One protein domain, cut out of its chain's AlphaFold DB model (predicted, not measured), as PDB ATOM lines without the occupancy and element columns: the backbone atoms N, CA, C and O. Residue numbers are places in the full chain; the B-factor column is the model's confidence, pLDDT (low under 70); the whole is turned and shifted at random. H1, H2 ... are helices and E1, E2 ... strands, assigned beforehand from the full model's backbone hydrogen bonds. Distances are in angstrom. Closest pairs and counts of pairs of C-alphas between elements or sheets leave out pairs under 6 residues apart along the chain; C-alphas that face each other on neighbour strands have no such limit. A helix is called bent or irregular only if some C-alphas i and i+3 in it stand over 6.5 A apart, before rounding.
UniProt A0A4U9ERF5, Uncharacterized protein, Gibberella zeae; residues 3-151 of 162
ATOM      1  N   VAL A   3      27.719 -45.999 -17.456       97.75
ATOM      2  CA  VAL A   3      27.454 -47.115 -18.365       97.75
ATOM      3  C   VAL A   3      28.370 -47.014 -19.565       97.75
ATOM      4  O   VAL A   3      28.314 -46.045 -20.323       97.75
ATOM      5  N   ASP A   4      29.175 -48.051 -19.746       96.44
ATOM      6  CA  ASP A   4      29.886 -48.298 -20.983       96.44
ATOM      7  C   ASP A   4      28.877 -48.600 -22.102       96.44
ATOM      8  O   ASP A   4      28.175 -49.615 -22.092       96.44
ATOM      9  N   ASN A   5      28.748 -47.660 -23.038       97.06
ATOM     10  CA  ASN A   5      27.841 -47.744 -24.177       97.06
ATOM     11  C   ASN A   5      28.584 -47.971 -25.504       97.06
ATOM     12  O   ASN A   5      28.051 -47.643 -26.569       97.06
ATOM     13  N   PHE A   6      29.799 -48.521 -25.454       96.56
ATOM     14  CA  PHE A   6      30.550 -48.893 -26.648       96.56
ATOM     15  C   PHE A   6      30.096 -50.237 -27.230       96.56
ATOM     16  O   PHE A   6      29.321 -50.993 -26.642       96.56
ATOM     17  N   SER A   7      30.527 -50.504 -28.461       96.38
ATOM     18  CA  SER A   7      30.012 -51.603 -29.279       96.38
ATOM     19  C   SER A   7      30.192 -52.994 -28.664       96.38
ATOM     20  O   SER A   7      29.304 -53.832 -28.842       96.38
ATOM     21  N   SER A   8      31.253 -53.219 -27.886       95.44
ATOM     22  CA  SER A   8      31.512 -54.482 -27.183       95.44
ATOM     23  C   SER A   8      30.399 -54.838 -26.182       95.44
ATOM     24  O   SER A   8      29.954 -55.984 -26.113       95.44
ATOM     25  N   MET A   9      29.793 -53.825 -25.555       96.88
ATOM     26  CA  MET A   9      28.692 -53.971 -24.599       96.88
ATOM     27  C   MET A   9      27.318 -54.243 -25.233       96.88
ATOM     28  O   MET A   9      26.340 -54.499 -24.519       96.88
ATOM     29  N   SER A  10      27.193 -54.223 -26.565       95.19
ATOM     30  CA  SER A  10      25.891 -54.311 -27.255       95.19
ATOM     31  C   SER A  10      25.106 -55.572 -26.893       95.19
ATOM     32  O   SER A  10      23.910 -55.500 -26.600       95.19
ATOM     33  N   ASN A  11      25.790 -56.717 -26.834       96.38
ATOM     34  CA  ASN A  11      25.182 -58.006 -26.488       96.38
ATOM     35  C   ASN A  11      24.811 -58.105 -24.998       96.38
ATOM     36  O   ASN A  11      24.046 -58.983 -24.592       96.38
ATOM     37  N   HIS A  12      25.320 -57.192 -24.172       97.38
ATOM     38  CA  HIS A  12      25.090 -57.151 -22.734       97.38
ATOM     39  C   HIS A  12      24.026 -56.131 -22.322       97.38
ATOM     40  O   HIS A  12      23.532 -56.207 -21.197       97.38
ATOM     41  N   LYS A  13      23.586 -55.245 -23.226       96.44
ATOM     42  CA  LYS A  13      22.672 -54.128 -22.925       96.44
ATOM     43  C   LYS A  13      21.430 -54.530 -22.121       96.44
ATOM     44  O   LYS A  13      21.082 -53.867 -21.149       96.44
ATOM     45  N   GLN A  14      20.787 -55.647 -22.467       97.25
ATOM     46  CA  GLN A  14      19.616 -56.151 -21.731       97.25
ATOM     47  C   GLN A  14      19.944 -56.583 -20.294       97.25
ATOM     48  O   GLN A  14      19.145 -56.365 -19.385       97.25
ATOM     49  N   LYS A  15      21.117 -57.187 -20.067       97.94
ATOM     50  CA  LYS A  15      21.578 -57.539 -18.717       97.94
ATOM     51  C   LYS A  15      21.921 -56.276 -17.929       97.94
ATOM     52  O   LYS A  15      21.453 -56.145 -16.806       97.94
ATOM     53  N   VAL A  16      22.621 -55.321 -18.545       97.94
ATOM     54  CA  VAL A  16      22.948 -54.013 -17.947       97.94
ATOM     55  C   VAL A  16      21.685 -53.304 -17.459       97.94
ATOM     56  O   VAL A  16      21.623 -52.889 -16.307       97.94
ATOM     57  N   MET A  17      20.647 -53.235 -18.299       97.81
ATOM     58  CA  MET A  17      19.347 -52.652 -17.949       97.81
ATOM     59  C   MET A  17      18.734 -53.287 -16.693       97.81
ATOM     60  O   MET A  17      18.321 -52.578 -15.773       97.81
ATOM     61  N   LYS A  18      18.692 -54.624 -16.635       97.06
ATOM     62  CA  LYS A  18      18.122 -55.363 -15.499       97.06
ATOM     63  C   LYS A  18      18.950 -55.174 -14.230       97.06
ATOM     64  O   LYS A  18      18.382 -54.866 -13.185       97.06
ATOM     65  N   THR A  19      20.272 -55.305 -14.323       97.25
ATOM     66  CA  THR A  19      21.175 -55.121 -13.181       97.25
ATOM     67  C   THR A  19      21.079 -53.698 -12.639       97.25
ATOM     68  O   THR A  19      20.884 -53.514 -11.443       97.25
ATOM     69  N   ALA A  20      21.101 -52.685 -13.509       96.00
ATOM     70  CA  ALA A  20      20.993 -51.289 -13.096       96.00
ATOM     71  C   ALA A  20      19.646 -50.946 -12.458       96.00
ATOM     72  O   ALA A  20      19.591 -50.139 -11.531       96.00
ATOM     73  N   ARG A  21      18.555 -51.582 -12.901       94.94
ATOM     74  CA  ARG A  21      17.256 -51.454 -12.236       94.94
ATOM     75  C   ARG A  21      17.303 -51.993 -10.808       94.94
ATOM     76  O   ARG A  21      16.770 -51.346  -9.911       94.94
ATOM     77  N   VAL A  22      17.920 -53.155 -10.596       94.19
ATOM     78  CA  VAL A  22      18.053 -53.754  -9.259       94.19
ATOM     79  C   VAL A  22      18.928 -52.873  -8.370       94.19
ATOM     80  O   VAL A  22      18.478 -52.466  -7.304       94.19
ATOM     81  N   VAL A  23      20.118 -52.490  -8.841       93.00
ATOM     82  CA  VAL A  23      21.028 -51.602  -8.100       93.00
ATOM     83  C   VAL A  23      20.346 -50.277  -7.770       93.00
ATOM     84  O   VAL A  23      20.380 -49.842  -6.627       93.00
ATOM     85  N   GLY A  24      19.659 -49.655  -8.731       89.75
ATOM     86  CA  GLY A  24      18.938 -48.402  -8.504       89.75
ATOM     87  C   GLY A  24      17.767 -48.538  -7.529       89.75
ATOM     88  O   GLY A  24      17.430 -47.579  -6.843       89.75
ATOM     89  N   HIS A  25      17.144 -49.717  -7.438       88.81
ATOM     90  CA  HIS A  25      16.107 -49.977  -6.442       88.81
ATOM     91  C   HIS A  25      16.690 -50.077  -5.028       88.81
ATOM     92  O   HIS A  25      16.122 -49.499  -4.108       88.81
ATOM     93  N   VAL A  26      17.830 -50.758  -4.872       86.94
ATOM     94  CA  VAL A  26      18.513 -50.918  -3.578       86.94
ATOM     95  C   VAL A  26      19.152 -49.604  -3.124       86.94
ATOM     96  O   VAL A  26      18.937 -49.179  -1.995       86.94
ATOM     97  N   ALA A  27      19.873 -48.917  -4.012       83.50
ATOM     98  CA  ALA A  27      20.565 -47.669  -3.691       83.50
ATOM     99  C   ALA A  27      19.605 -46.551  -3.255       83.50
ATOM    100  O   ALA A  27      19.954 -45.752  -2.394       83.50
ATOM    101  N   LYS A  28      18.371 -46.535  -3.777       78.12
ATOM    102  CA  LYS A  28      17.333 -45.572  -3.374       78.12
ATOM    103  C   LYS A  28      16.961 -45.659  -1.888       78.12
ATOM    104  O   LYS A  28      16.443 -44.699  -1.338       78.12
ATOM    105  N   VAL A  29      17.193 -46.797  -1.234       71.62
ATOM    106  CA  VAL A  29      16.948 -46.937   0.212       71.62
ATOM    107  C   VAL A  29      17.978 -46.145   1.029       71.62
ATOM    108  O   VAL A  29      17.682 -45.745   2.148       71.62
ATOM    109  N   ALA A  30      19.169 -45.910   0.469       68.75
ATOM    110  CA  ALA A  30      20.279 -45.230   1.130       68.75
ATOM    111  C   ALA A  30      20.501 -43.782   0.649       68.75
ATOM    112  O   ALA A  30      21.207 -43.033   1.319       68.75
ATOM    113  N   ASP A  31      19.933 -43.389  -0.496       67.00
ATOM    114  CA  ASP A  31      20.101 -42.060  -1.093       67.00
ATOM    115  C   ASP A  31      18.738 -41.456  -1.463       67.00
ATOM    116  O   ASP A  31      18.023 -41.973  -2.328       67.00
ATOM    117  N   ASP A  32      18.401 -40.333  -0.824       63.62
ATOM    118  CA  ASP A  32      17.202 -39.541  -1.126       63.62
ATOM    119  C   ASP A  32      17.313 -38.805  -2.478       63.62
ATOM    120  O   ASP A  32      16.319 -38.285  -2.999       63.62
ATOM    121  N   ASN A  33      18.508 -38.752  -3.080       66.31
ATOM    122  CA  ASN A  33      18.718 -38.116  -4.373       66.31
ATOM    123  C   ASN A  33      18.349 -39.022  -5.555       66.31
ATOM    124  O   ASN A  33      18.386 -40.252  -5.522       66.31
ATOM    125  N   SER A  34      18.038 -38.383  -6.686       81.19
ATOM    126  CA  SER A  34      17.898 -39.087  -7.960       81.19
ATOM    127  C   SER A  34      19.239 -39.683  -8.395       81.19
ATOM    128  O   SER A  34      20.237 -38.963  -8.455       81.19
ATOM    129  N   THR A  35      19.246 -40.949  -8.814       88.75
ATOM    130  CA  THR A  35      20.420 -41.586  -9.421       88.75
ATOM    131  C   THR A  35      20.856 -40.820 -10.669       88.75
ATOM    132  O   THR A  35      20.051 -40.579 -11.566       88.75
ATOM    133  N   GLU A  36      22.136 -40.478 -10.772       93.56
ATOM    134  CA  GLU A  36      22.707 -39.896 -11.989       93.56
ATOM    135  C   GLU A  36      23.204 -41.000 -12.929       93.56
ATOM    136  O   GLU A  36      24.016 -41.845 -12.537       93.56
ATOM    137  N   LEU A  37      22.723 -41.002 -14.172       95.31
ATOM    138  CA  LEU A  37      23.132 -41.921 -15.230       95.31
ATOM    139  C   LEU A  37      24.022 -41.202 -16.249       95.31
ATOM    140  O   LEU A  37      23.611 -40.227 -16.880       95.31
ATOM    141  N   TYR A  38      25.224 -41.736 -16.436       96.69
ATOM    142  CA  TYR A  38      26.229 -41.280 -17.386       96.69
ATOM    143  C   TYR A  38      26.435 -42.336 -18.473       96.69
ATOM    144  O   TYR A  38      26.546 -43.523 -18.166       96.69
ATOM    145  N   ALA A  39      26.536 -41.902 -19.727       96.44
ATOM    146  CA  ALA A  39      27.076 -42.715 -20.813       96.44
ATOM    147  C   ALA A  39      28.576 -42.438 -20.934       96.44
ATOM    148  O   ALA A  39      28.966 -41.272 -21.014       96.44
ATOM    149  N   ALA A  40      29.411 -43.476 -20.963       94.56
ATOM    150  CA  ALA A  40      30.865 -43.322 -21.019       94.56
ATOM    151  C   ALA A  40      31.313 -42.484 -22.228       94.56
ATOM    152  O   ALA A  40      32.189 -41.629 -22.101       94.56
ATOM    153  N   SER A  41      30.648 -42.643 -23.377       93.69
ATOM    154  CA  SER A  41      30.944 -41.875 -24.591       93.69
ATOM    155  C   SER A  41      30.576 -40.385 -24.510       93.69
ATOM    156  O   SER A  41      30.999 -39.601 -25.354       93.69
ATOM    157  N   GLU A  42      29.739 -39.981 -23.551       91.81
ATOM    158  CA  GLU A  42      29.194 -38.622 -23.439       91.81
ATOM    159  C   GLU A  42      29.300 -38.064 -22.011       91.81
ATOM    160  O   GLU A  42      28.541 -37.175 -21.631       91.81
ATOM    161  N   VAL A  43      30.249 -38.554 -21.209       85.81
ATOM    162  CA  VAL A  43      30.355 -38.224 -19.775       85.81
ATOM    163  C   VAL A  43      30.566 -36.727 -19.486       85.81
ATOM    164  O   VAL A  43      30.218 -36.242 -18.412       85.81
ATOM    165  N   SER A  44      31.066 -35.959 -20.458       80.38
ATOM    166  CA  SER A  44      31.182 -34.500 -20.353       80.38
ATOM    167  C   SER A  44      29.827 -33.782 -20.338       80.38
ATOM    168  O   SER A  44      29.754 -32.639 -19.891       80.38
ATOM    169  N   LYS A  45      28.749 -34.429 -20.796       87.75
ATOM    170  CA  LYS A  45      27.389 -33.885 -20.743       87.75
ATOM    171  C   LYS A  45      26.808 -33.985 -19.327       87.75
ATOM    172  O   LYS A  45      27.339 -34.655 -18.434       87.75
ATOM    173  N   SER A  46      25.697 -33.287 -19.102       88.44
ATOM    174  CA  SER A  46      24.906 -33.455 -17.882       88.44
ATOM    175  C   SER A  46      24.350 -34.882 -17.811       88.44
ATOM    176  O   SER A  46      23.903 -35.399 -18.838       88.44
ATOM    177  N   PRO A  47      24.350 -35.522 -16.630       93.19
ATOM    178  CA  PRO A  47      23.826 -36.868 -16.491       93.19
ATOM    179  C   PRO A  47      22.308 -36.849 -16.626       93.19
ATOM    180  O   PRO A  47      21.642 -35.860 -16.297       93.19
ATOM    181  N   LEU A  48      21.743 -37.981 -17.032       93.06
ATOM    182  CA  LEU A  48      20.312 -38.188 -16.893       93.06
ATOM    183  C   LEU A  48      19.995 -38.423 -15.413       93.06
ATOM    184  O   LEU A  48      20.523 -39.345 -14.799       93.06
ATOM    185  N   LYS A  49      19.114 -37.602 -14.843       93.19
ATOM    186  CA  LYS A  49      18.615 -37.799 -13.479       93.19
ATOM    187  C   LYS A  49      17.468 -38.811 -13.477       93.19
ATOM    188  O   LYS A  49      16.437 -38.608 -14.120       93.19
ATOM    189  N   CYS A  50      17.640 -39.899 -12.738       91.38
ATOM    190  CA  CYS A  50      16.708 -41.014 -12.644       91.38
ATOM    191  C   CYS A  50      16.180 -41.150 -11.206       91.38
ATOM    192  O   CYS A  50      16.851 -41.666 -10.322       91.38
ATOM    193  N   GLU A  51      14.946 -40.705 -10.965       88.75
ATOM    194  CA  GLU A  51      14.288 -40.759  -9.638       88.75
ATOM    195  C   GLU A  51      13.723 -42.148  -9.281       88.75
ATOM    196  O   GLU A  51      13.301 -42.420  -8.149       88.75
ATOM    197  N   THR A  52      13.633 -43.027 -10.279       90.44
ATOM    198  CA  THR A  52      13.100 -44.381 -10.133       90.44
ATOM    199  C   THR A  52      13.965 -45.365 -10.899       90.44
ATOM    200  O   THR A  52      14.519 -45.041 -11.951       90.44
ATOM    201  N   SER A  53      14.013 -46.604 -10.414       91.19
ATOM    202  CA  SER A  53      14.730 -47.686 -11.086       91.19
ATOM    203  C   SER A  53      14.193 -47.960 -12.499       91.19
ATOM    204  O   SER A  53      14.965 -48.288 -13.397       91.19
ATOM    205  N   SER A  54      12.898 -47.732 -12.744       92.06
ATOM    206  CA  SER A  54      12.305 -47.795 -14.087       92.06
ATOM    207  C   SER A  54      12.807 -46.680 -15.016       92.06
ATOM    208  O   SER A  54      13.016 -46.928 -16.204       92.06
ATOM    209  N   LYS A  55      13.026 -45.454 -14.504       93.31
ATOM    210  CA  LYS A  55      13.657 -44.369 -15.283       93.31
ATOM    211  C   LYS A  55      15.111 -44.713 -15.615       93.31
ATOM    212  O   LYS A  55      15.527 -44.453 -16.738       93.31
ATOM    213  N   THR A  56      15.846 -45.343 -14.694       93.62
ATOM    214  CA  THR A  56      17.209 -45.842 -14.947       93.62
ATOM    215  C   THR A  56      17.223 -46.871 -16.076       93.62
ATOM    216  O   THR A  56      17.968 -46.717 -17.041       93.62
ATOM    217  N   GLU A  57      16.352 -47.883 -16.007       95.88
ATOM    218  CA  GLU A  57      16.223 -48.914 -17.047       95.88
ATOM    219  C   GLU A  57      15.924 -48.294 -18.421       95.88
ATOM    220  O   GLU A  57      16.581 -48.614 -19.417       95.88
ATOM    221  N   LYS A  58      14.955 -47.370 -18.473       96.12
ATOM    222  CA  LYS A  58      14.589 -46.656 -19.701       96.12
ATOM    223  C   LYS A  58      15.747 -45.806 -20.234       96.12
ATOM    224  O   LYS A  58      16.018 -45.861 -21.429       96.12
ATOM    225  N   GLY A  59      16.450 -45.083 -19.364       95.94
ATOM    226  CA  GLY A  59      17.610 -44.276 -19.740       95.94
ATOM    227  C   GLY A  59      18.698 -45.114 -20.407       95.94
ATOM    228  O   GLY A  59      19.168 -44.765 -21.485       95.94
ATOM    229  N   ILE A  60      19.026 -46.276 -19.833       96.69
ATOM    230  CA  ILE A  60      20.010 -47.211 -20.405       96.69
ATOM    231  C   ILE A  60      19.536 -47.768 -21.750       96.69
ATOM    232  O   ILE A  60      20.322 -47.880 -22.694       96.69
ATOM    233  N   LYS A  61      18.243 -48.093 -21.872       97.06
ATOM    234  CA  LYS A  61      17.652 -48.551 -23.136       97.06
ATOM    235  C   LYS A  61      17.857 -47.530 -24.261       97.06
ATOM    236  O   LYS A  61      18.149 -47.930 -25.389       97.06
ATOM    237  N   GLU A  62      17.724 -46.244 -23.947       96.50
ATOM    238  CA  GLU A  62      17.812 -45.121 -24.890       96.50
ATOM    239  C   GLU A  62      19.250 -44.686 -25.212       96.50
ATOM    240  O   GLU A  62      19.456 -44.001 -26.216       96.50
ATOM    241  N   LEU A  63      20.255 -45.124 -24.440       95.44
ATOM    242  CA  LEU A  63      21.659 -44.858 -24.765       95.44
ATOM    243  C   LEU A  63      22.005 -45.406 -26.152       95.44
ATOM    244  O   LEU A  63      21.726 -46.569 -26.471       95.44
ATOM    245  N   LYS A  64      22.639 -44.570 -26.974       95.25
ATOM    246  CA  LYS A  64      23.160 -44.977 -28.280       95.25
ATOM    247  C   LYS A  64      24.394 -45.848 -28.083       95.25
ATOM    248  O   LYS A  64      25.256 -45.512 -27.277       95.25
ATOM    249  N   THR A  65      24.481 -46.933 -28.841       96.25
ATOM    250  CA  THR A  65      25.718 -47.708 -28.954       96.25
ATOM    251  C   THR A  65      26.708 -46.940 -29.824       96.25
ATOM    252  O   THR A  65      26.343 -46.509 -30.919       96.25
ATOM    253  N   ILE A  66      27.941 -46.781 -29.350       96.12
ATOM    254  CA  ILE A  66      29.015 -46.060 -30.044       96.12
ATOM    255  C   ILE A  66      30.102 -47.043 -30.501       96.12
ATOM    256  O   ILE A  66      30.400 -48.019 -29.816       96.12
ATOM    257  N   SER A  67      30.678 -46.821 -31.682       94.38
ATOM    258  CA  SER A  67      31.817 -47.602 -32.178       94.38
ATOM    259  C   SER A  67      33.128 -47.176 -31.507       94.38
ATOM    260  O   SER A  67      33.260 -46.050 -31.038       94.38
ATOM    261  N   GLY A  68      34.117 -48.071 -31.498       91.00
ATOM    262  CA  GLY A  68      35.401 -47.849 -30.831       91.00
ATOM    263  C   GLY A  68      35.454 -48.499 -29.452       91.00
ATOM    264  O   GLY A  68      34.692 -49.431 -29.179       91.00
ATOM    265  N   THR A  69      36.353 -48.002 -28.608       90.19
ATOM    266  CA  THR A  69      36.687 -48.599 -27.311       90.19
ATOM    267  C   THR A  69      36.464 -47.596 -26.185       90.19
ATOM    268  O   THR A  69      36.591 -46.388 -26.379       90.19
ATOM    269  N   CYS A  70      36.113 -48.088 -25.001       92.00
ATOM    270  CA  CYS A  70      35.763 -47.235 -23.876       92.00
ATOM    271  C   CYS A  70      37.004 -46.642 -23.191       92.00
ATOM    272  O   CYS A  70      37.908 -47.369 -22.776       92.00
ATOM    273  N   ASN A  71      37.022 -45.320 -22.995       91.88
ATOM    274  CA  ASN A  71      37.968 -44.655 -22.100       91.88
ATOM    275  C   ASN A  71      37.342 -44.485 -20.707       91.88
ATOM    276  O   ASN A  71      36.856 -43.409 -20.338       91.88
ATOM    277  N   VAL A  72      37.316 -45.574 -19.935       90.94
ATOM    278  CA  VAL A  72      36.670 -45.568 -18.615       90.94
ATOM    279  C   VAL A  72      37.388 -44.641 -17.625       90.94
ATOM    280  O   VAL A  72      36.732 -44.029 -16.787       90.94
ATOM    281  N   GLN A  73      38.710 -44.470 -17.756       92.06
ATOM    282  CA  GLN A  73      39.490 -43.565 -16.909       92.06
ATOM    283  C   GLN A  73      38.961 -42.131 -17.031       92.06
ATOM    284  O   GLN A  73      38.582 -41.523 -16.035       92.06
ATOM    285  N   ARG A  74      38.848 -41.619 -18.264       91.69
ATOM    286  CA  ARG A  74      38.289 -40.288 -18.531       91.69
ATOM    287  C   ARG A  74      36.862 -40.158 -18.006       91.69
ATOM    288  O   ARG A  74      36.481 -39.090 -17.534       91.69
ATOM    289  N   CYS A  75      36.066 -41.224 -18.113       92.81
ATOM    290  CA  CYS A  75      34.714 -41.250 -17.568       92.81
ATOM    291  C   CYS A  75      34.719 -41.051 -16.045       92.81
ATOM    292  O   CYS A  75      34.024 -40.168 -15.544       92.81
ATOM    293  N   LEU A  76      35.539 -41.816 -15.325       94.25
ATOM    294  CA  LEU A  76      35.669 -41.704 -13.875       94.25
ATOM    295  C   LEU A  76      36.247 -40.355 -13.448       94.25
ATOM    296  O   LEU A  76      35.685 -39.730 -12.558       94.25
ATOM    297  N   ASP A  77      37.299 -39.872 -14.112       94.19
ATOM    298  CA  ASP A  77      37.922 -38.584 -13.799       94.19
ATOM    299  C   ASP A  77      36.909 -37.431 -13.911       94.19
ATOM    300  O   ASP A  77      36.799 -36.624 -12.994       94.19
ATOM    301  N   LEU A  78      36.088 -37.403 -14.967       94.25
ATOM    302  CA  LEU A  78      35.068 -36.361 -15.149       94.25
ATOM    303  C   LEU A  78      33.905 -36.448 -14.151       94.25
ATOM    304  O   LEU A  78      33.273 -35.432 -13.856       94.25
ATOM    305  N   ILE A  79      33.587 -37.646 -13.651       94.75
ATOM    306  CA  ILE A  79      32.623 -37.807 -12.555       94.75
ATOM    307  C   ILE A  79      33.248 -37.302 -11.253       94.75
ATOM    308  O   ILE A  79      32.612 -36.546 -10.522       94.75
ATOM    309  N   LEU A  80      34.500 -37.675 -10.988       95.06
ATOM    310  CA  LEU A  80      35.235 -37.284  -9.791       95.06
ATOM    311  C   LEU A  80      35.449 -35.777  -9.696       95.06
ATOM    312  O   LEU A  80      35.278 -35.237  -8.614       95.06
ATOM    313  N   ASP A  81      35.698 -35.075 -10.800       93.38
ATOM    314  CA  ASP A  81      35.827 -33.610 -10.803       93.38
ATOM    315  C   ASP A  81      34.551 -32.891 -10.305       93.38
ATOM    316  O   ASP A  81      34.594 -31.731  -9.899       93.38
ATOM    317  N   ARG A  82      33.390 -33.566 -10.323       91.75
ATOM    318  CA  ARG A  82      32.121 -33.048  -9.771       91.75
ATOM    319  C   ARG A  82      31.900 -33.433  -8.312       91.75
ATOM    320  O   ARG A  82      31.036 -32.861  -7.650       91.75
ATOM    321  N   VAL A  83      32.610 -34.453  -7.850       92.44
ATOM    322  CA  VAL A  83      32.444 -35.086  -6.541       92.44
ATOM    323  C   VAL A  83      33.502 -34.591  -5.553       92.44
ATOM    324  O   VAL A  83      33.192 -34.408  -4.377       92.44
ATOM    325  N   LEU A  84      34.715 -34.343  -6.042       93.81
ATOM    326  CA  LEU A  84      35.869 -33.809  -5.329       93.81
ATOM    327  C   LEU A  84      35.954 -32.302  -5.617       93.81
ATOM    328  O   LEU A  84      36.401 -31.898  -6.690       93.81
ATOM    329  N   VAL A  85      35.472 -31.458  -4.701       91.38
ATOM    330  CA  VAL A  85      35.382 -30.004  -4.923       91.38
ATOM    331  C   VAL A  85      36.053 -29.253  -3.780       91.38
ATOM    332  O   VAL A  85      35.523 -29.173  -2.672       91.38
ATOM    333  N   GLY A  86      37.198 -28.634  -4.078       90.25
ATOM    334  CA  GLY A  86      37.974 -27.883  -3.091       90.25
ATOM    335  C   GLY A  86      38.574 -28.817  -2.044       90.25
ATOM    336  O   GLY A  86      39.420 -29.634  -2.385       90.25
ATOM    337  N   ASP A  87      38.124 -28.686  -0.799       89.50
ATOM    338  CA  ASP A  87      38.468 -29.526   0.353       89.50
ATOM    339  C   ASP A  87      37.314 -30.460   0.776       89.50
ATOM    340  O   ASP A  87      37.368 -31.095   1.830       89.50
ATOM    341  N   LYS A  88      36.241 -30.528  -0.023       89.81
ATOM    342  CA  LYS A  88      35.032 -31.300   0.280       89.81
ATOM    343  C   LYS A  88      34.833 -32.433  -0.707       89.81
ATOM    344  O   LYS A  88      35.037 -32.287  -1.911       89.81
ATOM    345  N   VAL A  89      34.304 -33.533  -0.183       91.69
ATOM    346  CA  VAL A  89      33.867 -34.672  -0.981       91.69
ATOM    347  C   VAL A  89      32.372 -34.856  -0.818       91.69
ATOM    348  O   VAL A  89      31.862 -34.959   0.296       91.69
ATOM    349  N   LYS A  90      31.655 -34.908  -1.940       90.56
ATOM    350  CA  LYS A  90      30.250 -35.313  -1.953       90.56
ATOM    351  C   LYS A  90      30.180 -36.833  -1.742       90.56
ATOM    352  O   LYS A  90      30.683 -37.553  -2.607       90.56
ATOM    353  N   PRO A  91      29.529 -37.345  -0.682       91.50
ATOM    354  CA  PRO A  91      29.368 -38.783  -0.511       91.50
ATOM    355  C   PRO A  91      28.704 -39.408  -1.740       91.50
ATOM    356  O   PRO A  91      27.616 -38.982  -2.134       91.50
ATOM    357  N   THR A  92      29.383 -40.346  -2.406       92.50
ATOM    358  CA  THR A  92      28.962 -40.841  -3.726       92.50
ATOM    359  C   THR A  92      29.310 -42.314  -3.929       92.50
ATOM    360  O   THR A  92      30.461 -42.729  -3.827       92.50
ATOM    361  N   SER A  93      28.303 -43.099  -4.319       93.38
ATOM    362  CA  SER A  93      28.465 -44.472  -4.812       93.38
ATOM    363  C   SER A  93      28.496 -44.505  -6.345       93.38
ATOM    364  O   SER A  93      27.491 -44.239  -7.014       93.38
ATOM    365  N   ILE A  94      29.646 -44.847  -6.922       95.25
ATOM    366  CA  ILE A  94      29.881 -44.883  -8.368       95.25
ATOM    367  C   ILE A  94      29.860 -46.334  -8.855       95.25
ATOM    368  O   ILE A  94      30.838 -47.068  -8.770       95.25
ATOM    369  N   TYR A  95      28.727 -46.735  -9.428       96.69
ATOM    370  CA  TYR A  95      28.579 -48.020 -10.116       96.69
ATOM    371  C   TYR A  95      28.998 -47.899 -11.583       96.69
ATOM    372  O   TYR A  95      28.411 -47.085 -12.309       96.69
ATOM    373  N   VAL A  96      29.955 -48.717 -12.013       96.88
ATOM    374  CA  VAL A  96      30.508 -48.759 -13.373       96.88
ATOM    375  C   VAL A  96      30.063 -50.049 -14.056       96.88
ATOM    376  O   VAL A  96      30.420 -51.138 -13.620       96.88
ATOM    377  N   TYR A  97      29.282 -49.939 -15.128       97.94
ATOM    378  CA  TYR A  97      28.780 -51.076 -15.903       97.94
ATOM    379  C   TYR A  97      29.638 -51.229 -17.154       97.94
ATOM    380  O   TYR A  97      29.589 -50.354 -18.017       97.94
ATOM    381  N   THR A  98      30.416 -52.305 -17.252       96.06
ATOM    382  CA  THR A  98      31.423 -52.490 -18.313       96.06
ATOM    383  C   THR A  98      31.679 -53.973 -18.575       96.06
ATOM    384  O   THR A  98      31.357 -54.811 -17.739       96.06
ATOM    385  N   ASP A  99      32.239 -54.316 -19.728       95.06
ATOM    386  CA  ASP A  99      32.796 -55.644 -20.020       95.06
ATOM    387  C   ASP A  99      34.297 -55.725 -19.712       95.06
ATOM    388  O   ASP A  99      34.876 -56.810 -19.717       95.06
ATOM    389  N   GLY A 100      34.901 -54.581 -19.380       91.56
ATOM    390  CA  GLY A 100      36.324 -54.431 -19.123       91.56
ATOM    391  C   GLY A 100      37.159 -54.235 -20.390       91.56
ATOM    392  O   GLY A 100      38.366 -54.087 -20.268       91.56
ATOM    393  N   ILE A 101      36.559 -54.161 -21.586       91.38
ATOM    394  CA  ILE A 101      37.281 -53.941 -22.848       91.38
ATOM    395  C   ILE A 101      37.491 -52.433 -23.053       91.38
ATOM    396  O   ILE A 101      36.625 -51.709 -23.555       91.38
ATOM    397  N   TRP A 102      38.656 -51.933 -22.644       90.44
ATOM    398  CA  TRP A 102      38.980 -50.500 -22.644       90.44
ATOM    399  C   TRP A 102      40.048 -50.130 -23.679       90.44
ATOM    400  O   TRP A 102      40.683 -50.994 -24.282       90.44
ATOM    401  N   GLU A 103      40.226 -48.829 -23.930       86.75
ATOM    402  CA  GLU A 103      41.258 -48.335 -24.851       86.75
ATOM    403  C   GLU A 103      42.661 -48.914 -24.521       86.75
ATOM    404  O   GLU A 103      43.042 -48.978 -23.348       86.75
ATOM    405  N   PRO A 104      43.460 -49.321 -25.531       71.06
ATOM    406  CA  PRO A 104      44.785 -49.910 -25.318       71.06
ATOM    407  C   PRO A 104      45.772 -48.976 -24.604       71.06
ATOM    408  O   PRO A 104      45.812 -47.773 -24.862       71.06
ATOM    409  N   GLY A 105      46.644 -49.548 -23.765       64.25
ATOM    410  CA  GLY A 105      47.677 -48.808 -23.020       64.25
ATOM    411  C   GLY A 105      47.206 -48.242 -21.675       64.25
ATOM    412  O   GLY A 105      47.882 -47.391 -21.085       64.25
ATOM    413  N   VAL A 106      46.046 -48.696 -21.195       53.78
ATOM    414  CA  VAL A 106      45.308 -48.051 -20.110       53.78
ATOM    415  C   VAL A 106      44.959 -49.051 -19.011       53.78
ATOM    416  O   VAL A 106      43.807 -49.415 -18.824       53.78
ATOM    417  N   ASP A 107      45.954 -49.374 -18.187       63.69
ATOM    418  CA  ASP A 107      45.710 -49.695 -16.772       63.69
ATOM    419  C   ASP A 107      45.831 -48.428 -15.913       63.69
ATOM    420  O   ASP A 107      46.394 -48.396 -14.823       63.69
ATOM    421  N   ARG A 108      45.365 -47.300 -16.463       81.44
ATOM    422  CA  ARG A 108      45.440 -45.989 -15.807       81.44
ATOM    423  C   ARG A 108      44.264 -45.728 -14.879       81.44
ATOM    424  O   ARG A 108      44.321 -44.786 -14.099       81.44
ATOM    425  N   VAL A 109      43.235 -46.573 -14.922       89.19
ATOM    426  CA  VAL A 109      42.125 -46.531 -13.963       89.19
ATOM    427  C   VAL A 109      42.652 -46.640 -12.534       89.19
ATOM    428  O   VAL A 109      42.191 -45.905 -11.666       89.19
ATOM    429  N   ARG A 110      43.712 -47.432 -12.315       90.25
ATOM    430  CA  ARG A 110      44.418 -47.490 -11.030       90.25
ATOM    431  C   ARG A 110      44.888 -46.119 -10.548       90.25
ATOM    432  O   ARG A 110      44.797 -45.837  -9.364       90.25
ATOM    433  N   PHE A 111      45.351 -45.244 -11.446       90.44
ATOM    434  CA  PHE A 111      45.809 -43.904 -11.077       90.44
ATOM    435  C   PHE A 111      44.637 -43.019 -10.664       90.44
ATOM    436  O   PHE A 111      44.772 -42.239  -9.731       90.44
ATOM    437  N   THR A 112      43.476 -43.163 -11.306       92.38
ATOM    438  CA  THR A 112      42.242 -42.489 -10.883       92.38
ATOM    439  C   THR A 112      41.791 -42.965  -9.500       92.38
ATOM    440  O   THR A 112      41.450 -42.139  -8.652       92.38
ATOM    441  N   VAL A 113      41.837 -44.275  -9.238       92.44
ATOM    442  CA  VAL A 113      41.505 -44.850  -7.923       92.44
ATOM    443  C   VAL A 113      42.501 -44.373  -6.861       92.44
ATOM    444  O   VAL A 113      42.090 -43.808  -5.852       92.44
ATOM    445  N   GLN A 114      43.805 -44.488  -7.119       92.50
ATOM    446  CA  GLN A 114      44.870 -44.029  -6.219       92.50
ATOM    447  C   GLN A 114      44.778 -42.528  -5.932       92.50
ATOM    448  O   GLN A 114      44.820 -42.137  -4.773       92.50
ATOM    449  N   ARG A 115      44.561 -41.692  -6.957       93.00
ATOM    450  CA  ARG A 115      44.335 -40.245  -6.794       93.00
ATOM    451  C   ARG A 115      43.144 -39.965  -5.882       93.00
ATOM    452  O   ARG A 115      43.186 -39.027  -5.095       93.00
ATOM    453  N   THR A 116      42.084 -40.763  -5.991       93.94
ATOM    454  CA  THR A 116      40.891 -40.620  -5.147       93.94
ATOM    455  C   THR A 116      41.198 -40.992  -3.700       93.94
ATOM    456  O   THR A 116      40.830 -40.249  -2.797       93.94
ATOM    457  N   ILE A 117      41.912 -42.098  -3.472       93.50
ATOM    458  CA  ILE A 117      42.372 -42.509  -2.136       93.50
ATOM    459  C   ILE A 117      43.258 -41.420  -1.519       93.50
ATOM    460  O   ILE A 117      43.031 -41.022  -0.379       93.50
ATOM    461  N   ASP A 118      44.223 -40.905  -2.283       93.56
ATOM    462  CA  ASP A 118      45.123 -39.832  -1.854       93.56
ATOM    463  C   ASP A 118      44.342 -38.582  -1.445       93.56
ATOM    464  O   ASP A 118      44.592 -38.022  -0.382       93.56
ATOM    465  N   TYR A 119      43.341 -38.205  -2.241       94.38
ATOM    466  CA  TYR A 119      42.463 -37.078  -1.949       94.38
ATOM    467  C   TYR A 119      41.655 -37.297  -0.657       94.38
ATOM    468  O   TYR A 119      41.568 -36.399   0.178       94.38
ATOM    469  N   LEU A 120      41.080 -38.489  -0.449       94.12
ATOM    470  CA  LEU A 120      40.353 -38.793   0.791       94.12
ATOM    471  C   LEU A 120      41.267 -38.705   2.021       94.12
ATOM    472  O   LEU A 120      40.853 -38.154   3.038       94.12
ATOM    473  N   ILE A 121      42.509 -39.187   1.918       93.44
ATOM    474  CA  ILE A 121      43.508 -39.103   2.994       93.44
ATOM    475  C   ILE A 121      43.891 -37.645   3.272       93.44
ATOM    476  O   ILE A 121      43.850 -37.209   4.423       93.44
ATOM    477  N   GLU A 122      44.240 -36.884   2.230       93.69
ATOM    478  CA  GLU A 122      44.669 -35.484   2.339       93.69
ATOM    479  C   GLU A 122      43.626 -34.629   3.072       93.69
ATOM    480  O   GLU A 122      43.967 -33.866   3.980       93.69
ATOM    481  N   TYR A 123      42.348 -34.823   2.742       93.81
ATOM    482  CA  TYR A 123      41.231 -34.075   3.323       93.81
ATOM    483  C   TYR A 123      40.517 -34.807   4.471       93.81
ATOM    484  O   TYR A 123      39.407 -34.419   4.845       93.81
ATOM    485  N   ARG A 124      41.145 -35.847   5.044       92.50
ATOM    486  CA  ARG A 124      40.669 -36.612   6.216       92.50
ATOM    487  C   ARG A 124      39.214 -37.077   6.099       92.50
ATOM    488  O   ARG A 124      38.433 -36.995   7.048       92.50
ATOM    489  N   GLN A 125      38.833 -37.522   4.909       93.12
ATOM    490  CA  GLN A 125      37.502 -38.041   4.638       93.12
ATOM    491  C   GLN A 125      37.420 -39.522   5.030       93.12
ATOM    492  O   GLN A 125      38.370 -40.268   4.785       93.12
ATOM    493  N   PRO A 126      36.282 -39.985   5.578       91.88
ATOM    494  CA  PRO A 126      36.036 -41.411   5.758       91.88
ATOM    495  C   PRO A 126      36.176 -42.177   4.439       91.88
ATOM    496  O   PRO A 126      35.739 -41.704   3.388       91.88
ATOM    497  N   SER A 127      36.713 -43.397   4.493       89.31
ATOM    498  CA  SER A 127      36.797 -44.276   3.317       89.31
ATOM    499  C   SER A 127      35.418 -44.589   2.723       89.31
ATOM    500  O   SER A 127      35.290 -44.746   1.515       89.31
ATOM    501  N   SER A 128      34.369 -44.598   3.551       90.62
ATOM    502  CA  SER A 128      32.977 -44.800   3.134       90.62
ATOM    503  C   SER A 128      32.373 -43.632   2.348       90.62
ATOM    504  O   SER A 128      31.291 -43.779   1.781       90.62
ATOM    505  N   THR A 129      33.046 -42.477   2.285       92.25
ATOM    506  CA  THR A 129      32.551 -41.314   1.541       92.25
ATOM    507  C   THR A 129      32.483 -41.592   0.037       92.25
ATOM    508  O   THR A 129      31.583 -41.089  -0.636       92.25
ATOM    509  N   LEU A 130      33.385 -42.410  -0.511       93.69
ATOM    510  CA  LEU A 130      33.353 -42.799  -1.920       93.69
ATOM    511  C   LEU A 130      33.469 -44.300  -2.085       93.69
ATOM    512  O   LEU A 130      34.307 -44.948  -1.475       93.69
ATOM    513  N   MET A 131      32.657 -44.830  -2.991       93.12
ATOM    514  CA  MET A 131      32.703 -46.231  -3.380       93.12
ATOM    515  C   MET A 131      32.759 -46.327  -4.900       93.12
ATOM    516  O   MET A 131      31.934 -45.724  -5.592       93.12
ATOM    517  N   PHE A 132      33.682 -47.136  -5.412       93.81
ATOM    518  CA  PHE A 132      33.632 -47.636  -6.780       93.81
ATOM    519  C   PHE A 132      33.129 -49.074  -6.753       93.81
ATOM    520  O   PHE A 132      33.637 -49.890  -5.999       93.81
ATOM    521  N   GLN A 133      32.144 -49.389  -7.590       95.00
ATOM    522  CA  GLN A 133      31.722 -50.765  -7.827       95.00
ATOM    523  C   GLN A 133      31.750 -51.032  -9.324       95.00
ATOM    524  O   GLN A 133      30.885 -50.554 -10.066       95.00
ATOM    525  N   PHE A 134      32.722 -51.823  -9.765       95.25
ATOM    526  CA  PHE A 134      32.741 -52.349 -11.122       95.25
ATOM    527  C   PHE A 134      31.780 -53.538 -11.210       95.25
ATOM    528  O   PHE A 134      31.796 -54.439 -10.374       95.25
ATOM    529  N   ILE A 135      30.890 -53.505 -12.201       96.31
ATOM    530  CA  ILE A 135      29.923 -54.558 -12.504       96.31
ATOM    531  C   ILE A 135      30.256 -55.064 -13.902       96.31
ATOM    532  O   ILE A 135      29.913 -54.417 -14.900       96.31
ATOM    533  N   GLN A 136      30.942 -56.207 -13.952       95.50
ATOM    534  CA  GLN A 136      31.402 -56.801 -15.200       95.50
ATOM    535  C   GLN A 136      30.274 -57.528 -15.942       95.50
ATOM    536  O   GLN A 136      29.463 -58.245 -15.349       95.50
ATOM    537  N   PHE A 137      30.254 -57.390 -17.266       96.12
ATOM    538  CA  PHE A 137      29.417 -58.174 -18.166       96.12
ATOM    539  C   PHE A 137      30.285 -58.926 -19.173       96.12
ATOM    540  O   PHE A 137      31.147 -58.343 -19.808       96.12
ATOM    541  N   GLY A 138      30.027 -60.220 -19.343       92.88
ATOM    542  CA  GLY A 138      30.918 -61.087 -20.118       92.88
ATOM    543  C   GLY A 138      31.834 -61.888 -19.196       92.88
ATOM    544  O   GLY A 138      31.593 -61.953 -17.992       92.88
ATOM    545  N   HIS A 139      32.810 -62.579 -19.777       89.88
ATOM    546  CA  HIS A 139      33.716 -63.464 -19.040       89.88
ATOM    547  C   HIS A 139      35.049 -63.615 -19.781       89.88
ATOM    548  O   HIS A 139      35.523 -64.725 -20.013       89.88
ATOM    549  N   ASP A 140      35.604 -62.496 -20.244       90.50
ATOM    550  CA  ASP A 140      36.962 -62.509 -20.771       90.50
ATOM    551  C   ASP A 140      37.955 -62.553 -19.591       90.50
ATOM    552  O   ASP A 140      37.874 -61.688 -18.712       90.50
ATOM    553  N   PRO A 141      38.864 -63.545 -19.525       89.00
ATOM    554  CA  PRO A 141      39.785 -63.686 -18.399       89.00
ATOM    555  C   PRO A 141      40.753 -62.513 -18.225       89.00
ATOM    556  O   PRO A 141      41.119 -62.197 -17.096       89.00
ATOM    557  N   GLN A 142      41.184 -61.869 -19.316       88.31
ATOM    558  CA  GLN A 142      42.100 -60.728 -19.229       88.31
ATOM    559  C   GLN A 142      41.380 -59.518 -18.639       88.31
ATOM    560  O   GLN A 142      41.927 -58.823 -17.783       88.31
ATOM    561  N   GLU A 143      40.130 -59.308 -19.049       88.12
ATOM    562  CA  GLU A 143      39.331 -58.191 -18.555       88.12
ATOM    563  C   GLU A 143      38.860 -58.408 -17.115       88.12
ATOM    564  O   GLU A 143      38.819 -57.457 -16.336       88.12
ATOM    565  N   LEU A 144      38.570 -59.657 -16.732       89.81
ATOM    566  CA  LEU A 144      38.305 -60.024 -15.339       89.81
ATOM    567  C   LEU A 144      39.531 -59.765 -14.456       89.81
ATOM    568  O   LEU A 144      39.415 -59.052 -13.464       89.81
ATOM    569  N   SER A 145      40.708 -60.256 -14.856       89.88
ATOM    570  CA  SER A 145      41.948 -60.064 -14.094       89.88
ATOM    571  C   SER A 145      42.284 -58.583 -13.891       89.88
ATOM    572  O   SER A 145      42.785 -58.200 -12.836       89.88
ATOM    573  N   ARG A 146      41.957 -57.722 -14.866       89.50
ATOM    574  CA  ARG A 146      42.100 -56.269 -14.714       89.50
ATOM    575  C   ARG A 146      41.201 -55.709 -13.613       89.50
ATOM    576  O   ARG A 146      41.643 -54.866 -12.839       89.50
ATOM    577  N   LEU A 147      39.939 -56.132 -13.560       90.94
ATOM    578  CA  LEU A 147      39.003 -55.671 -12.534       90.94
ATOM    579  C   LEU A 147      39.362 -56.217 -11.148       90.94
ATOM    580  O   LEU A 147      39.294 -55.456 -10.189       90.94
ATOM    581  N   GLU A 148      39.803 -57.474 -11.057       91.88
ATOM    582  CA  GLU A 148      40.323 -58.076  -9.818       91.88
ATOM    583  C   GLU A 148      41.538 -57.297  -9.299       91.88
ATOM    584  O   GLU A 148      41.575 -56.911  -8.136       91.88
ATOM    585  N   TYR A 149      42.479 -56.927 -10.176       91.25
ATOM    586  CA  TYR A 149      43.624 -56.094  -9.797       91.25
ATOM    587  C   TYR A 149      43.211 -54.728  -9.216       91.25
ATOM    588  O   TYR A 149      43.852 -54.213  -8.299       91.25
ATOM    589  N   LEU A 150      42.145 -54.109  -9.735       90.94
ATOM    590  CA  LEU A 150      41.639 -52.848  -9.183       90.94
ATOM    591  C   LEU A 150      41.005 -53.014  -7.796       90.94
ATOM    592  O   LEU A 150      41.017 -52.052  -7.032       90.94
ATOM    593  N   ASP A 151      40.449 -54.181  -7.483       90.50
ATOM    594  CA  ASP A 151      39.806 -54.459  -6.195       90.50
ATOM    595  C   ASP A 151      40.844 -54.859  -5.132       90.50
ATOM    596  O   ASP A 151      40.904 -54.261  -4.058       90.50
TER     597      ASP A 151
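AT A GLANCE: This is residues 3 to 151 of the 162 residues of an uncharacterized protein of Gibberella zeae (UniProt A0A4U9ERF5). Two small two-stranded sheets, the hairpin of E1 and E2 and the parallel pair of E3 and E4, stand side by side with E1 near E3 and make a broken layer through the middle. The kinked helix H1 and the shorter H2 pack together on one side of it, H3 with H4 beside it lies on the other side, and H5 lies beyond E4. The printed part has 149 residues, with five named helices and four named strands in the order H1 E1 E2 H2 H3 E3 H4 E4 H5; its class is mixed, helices and strands. It is compact, with a radius of gyration of the C-alphas of 15.0 A, and spans 42 by 37 by 25 A.

IN THESE COORDINATES: H1, residues 7 to 27, begins at C-alpha 7 (30.012, -51.603, -29.279) and is 27.6 A long. It is irregular, with C-alphas 11 and 14 being 7.6 A apart, and has a kink of 67 degrees near residue 14. E1 is residues 35 to 39, E2 residues 48 to 50 and H2 residues 53 to 62, 14.4 A long. H3, residues 72 to 83, is 16.5 A long. E3, residues 92 to 98, is 18.8 A long and begins at C-alpha 92 (28.962, -40.841, -3.726). H4, residues 109 to 122, is 19.9 A long, and E4, residues 130 to 136, 19.4 A. H5, residues 141 to 151, is 15.3 A long and ends at C-alpha 151 (39.806, -54.459, -6.195).

HOW THE PARTS SIT: H1 and H2 touch at a shallow tilt of 15 degrees, opposite ways; their closest C-alphas, of Arg 21 and Ser 53, are 4.7 A apart. The closest C-alphas of H1 and E3, of Val 16 and Tyr 97, are 6.8 A apart. E1 and E2 form an antiparallel hairpin, with N 37 and O 48 at 2.8 A, within hydrogen-bond range. The closest C-alphas of E2 and H2, of Cys 50 and Thr 56, are 5.4 A apart. H3 touches H4 with residues 72 to 77 alone, at a shallow tilt of 22 degrees, the same way; the closest C-alphas, of Gln 73 and Val 109, are 4.9 A apart. E3, H4 and E4 form a strand-helix-strand unit, two parallel neighbour strands with a helix between them along the chain, and its crossover is right-handed. N 94 and O 131 of E3 and E4 are 2.8 A apart, within hydrogen-bond range. H4 and H5 are close but not clearly touching, with the C-alphas of Arg 110 and Leu 150 closest at 6.3 A. The closest C-alphas of E4 and H5, of Phe 134 and Leu 147, are 7.2 A apart. H1 and H4 are apart. In H2, H4 and H5 every O i to N i+4 pair is within hydrogen-bond range; in H1 13 of 17 are, and in H3 7 of 8.

THE WHOLE: The two C-alphas farthest apart, of Asn 11 and Arg 124, are 42.0 A apart. The printed part has no cut, and no link is long. The mean pLDDT of the printed part is 91.1; residues 30 to 33 and 105 to 107 are under 70.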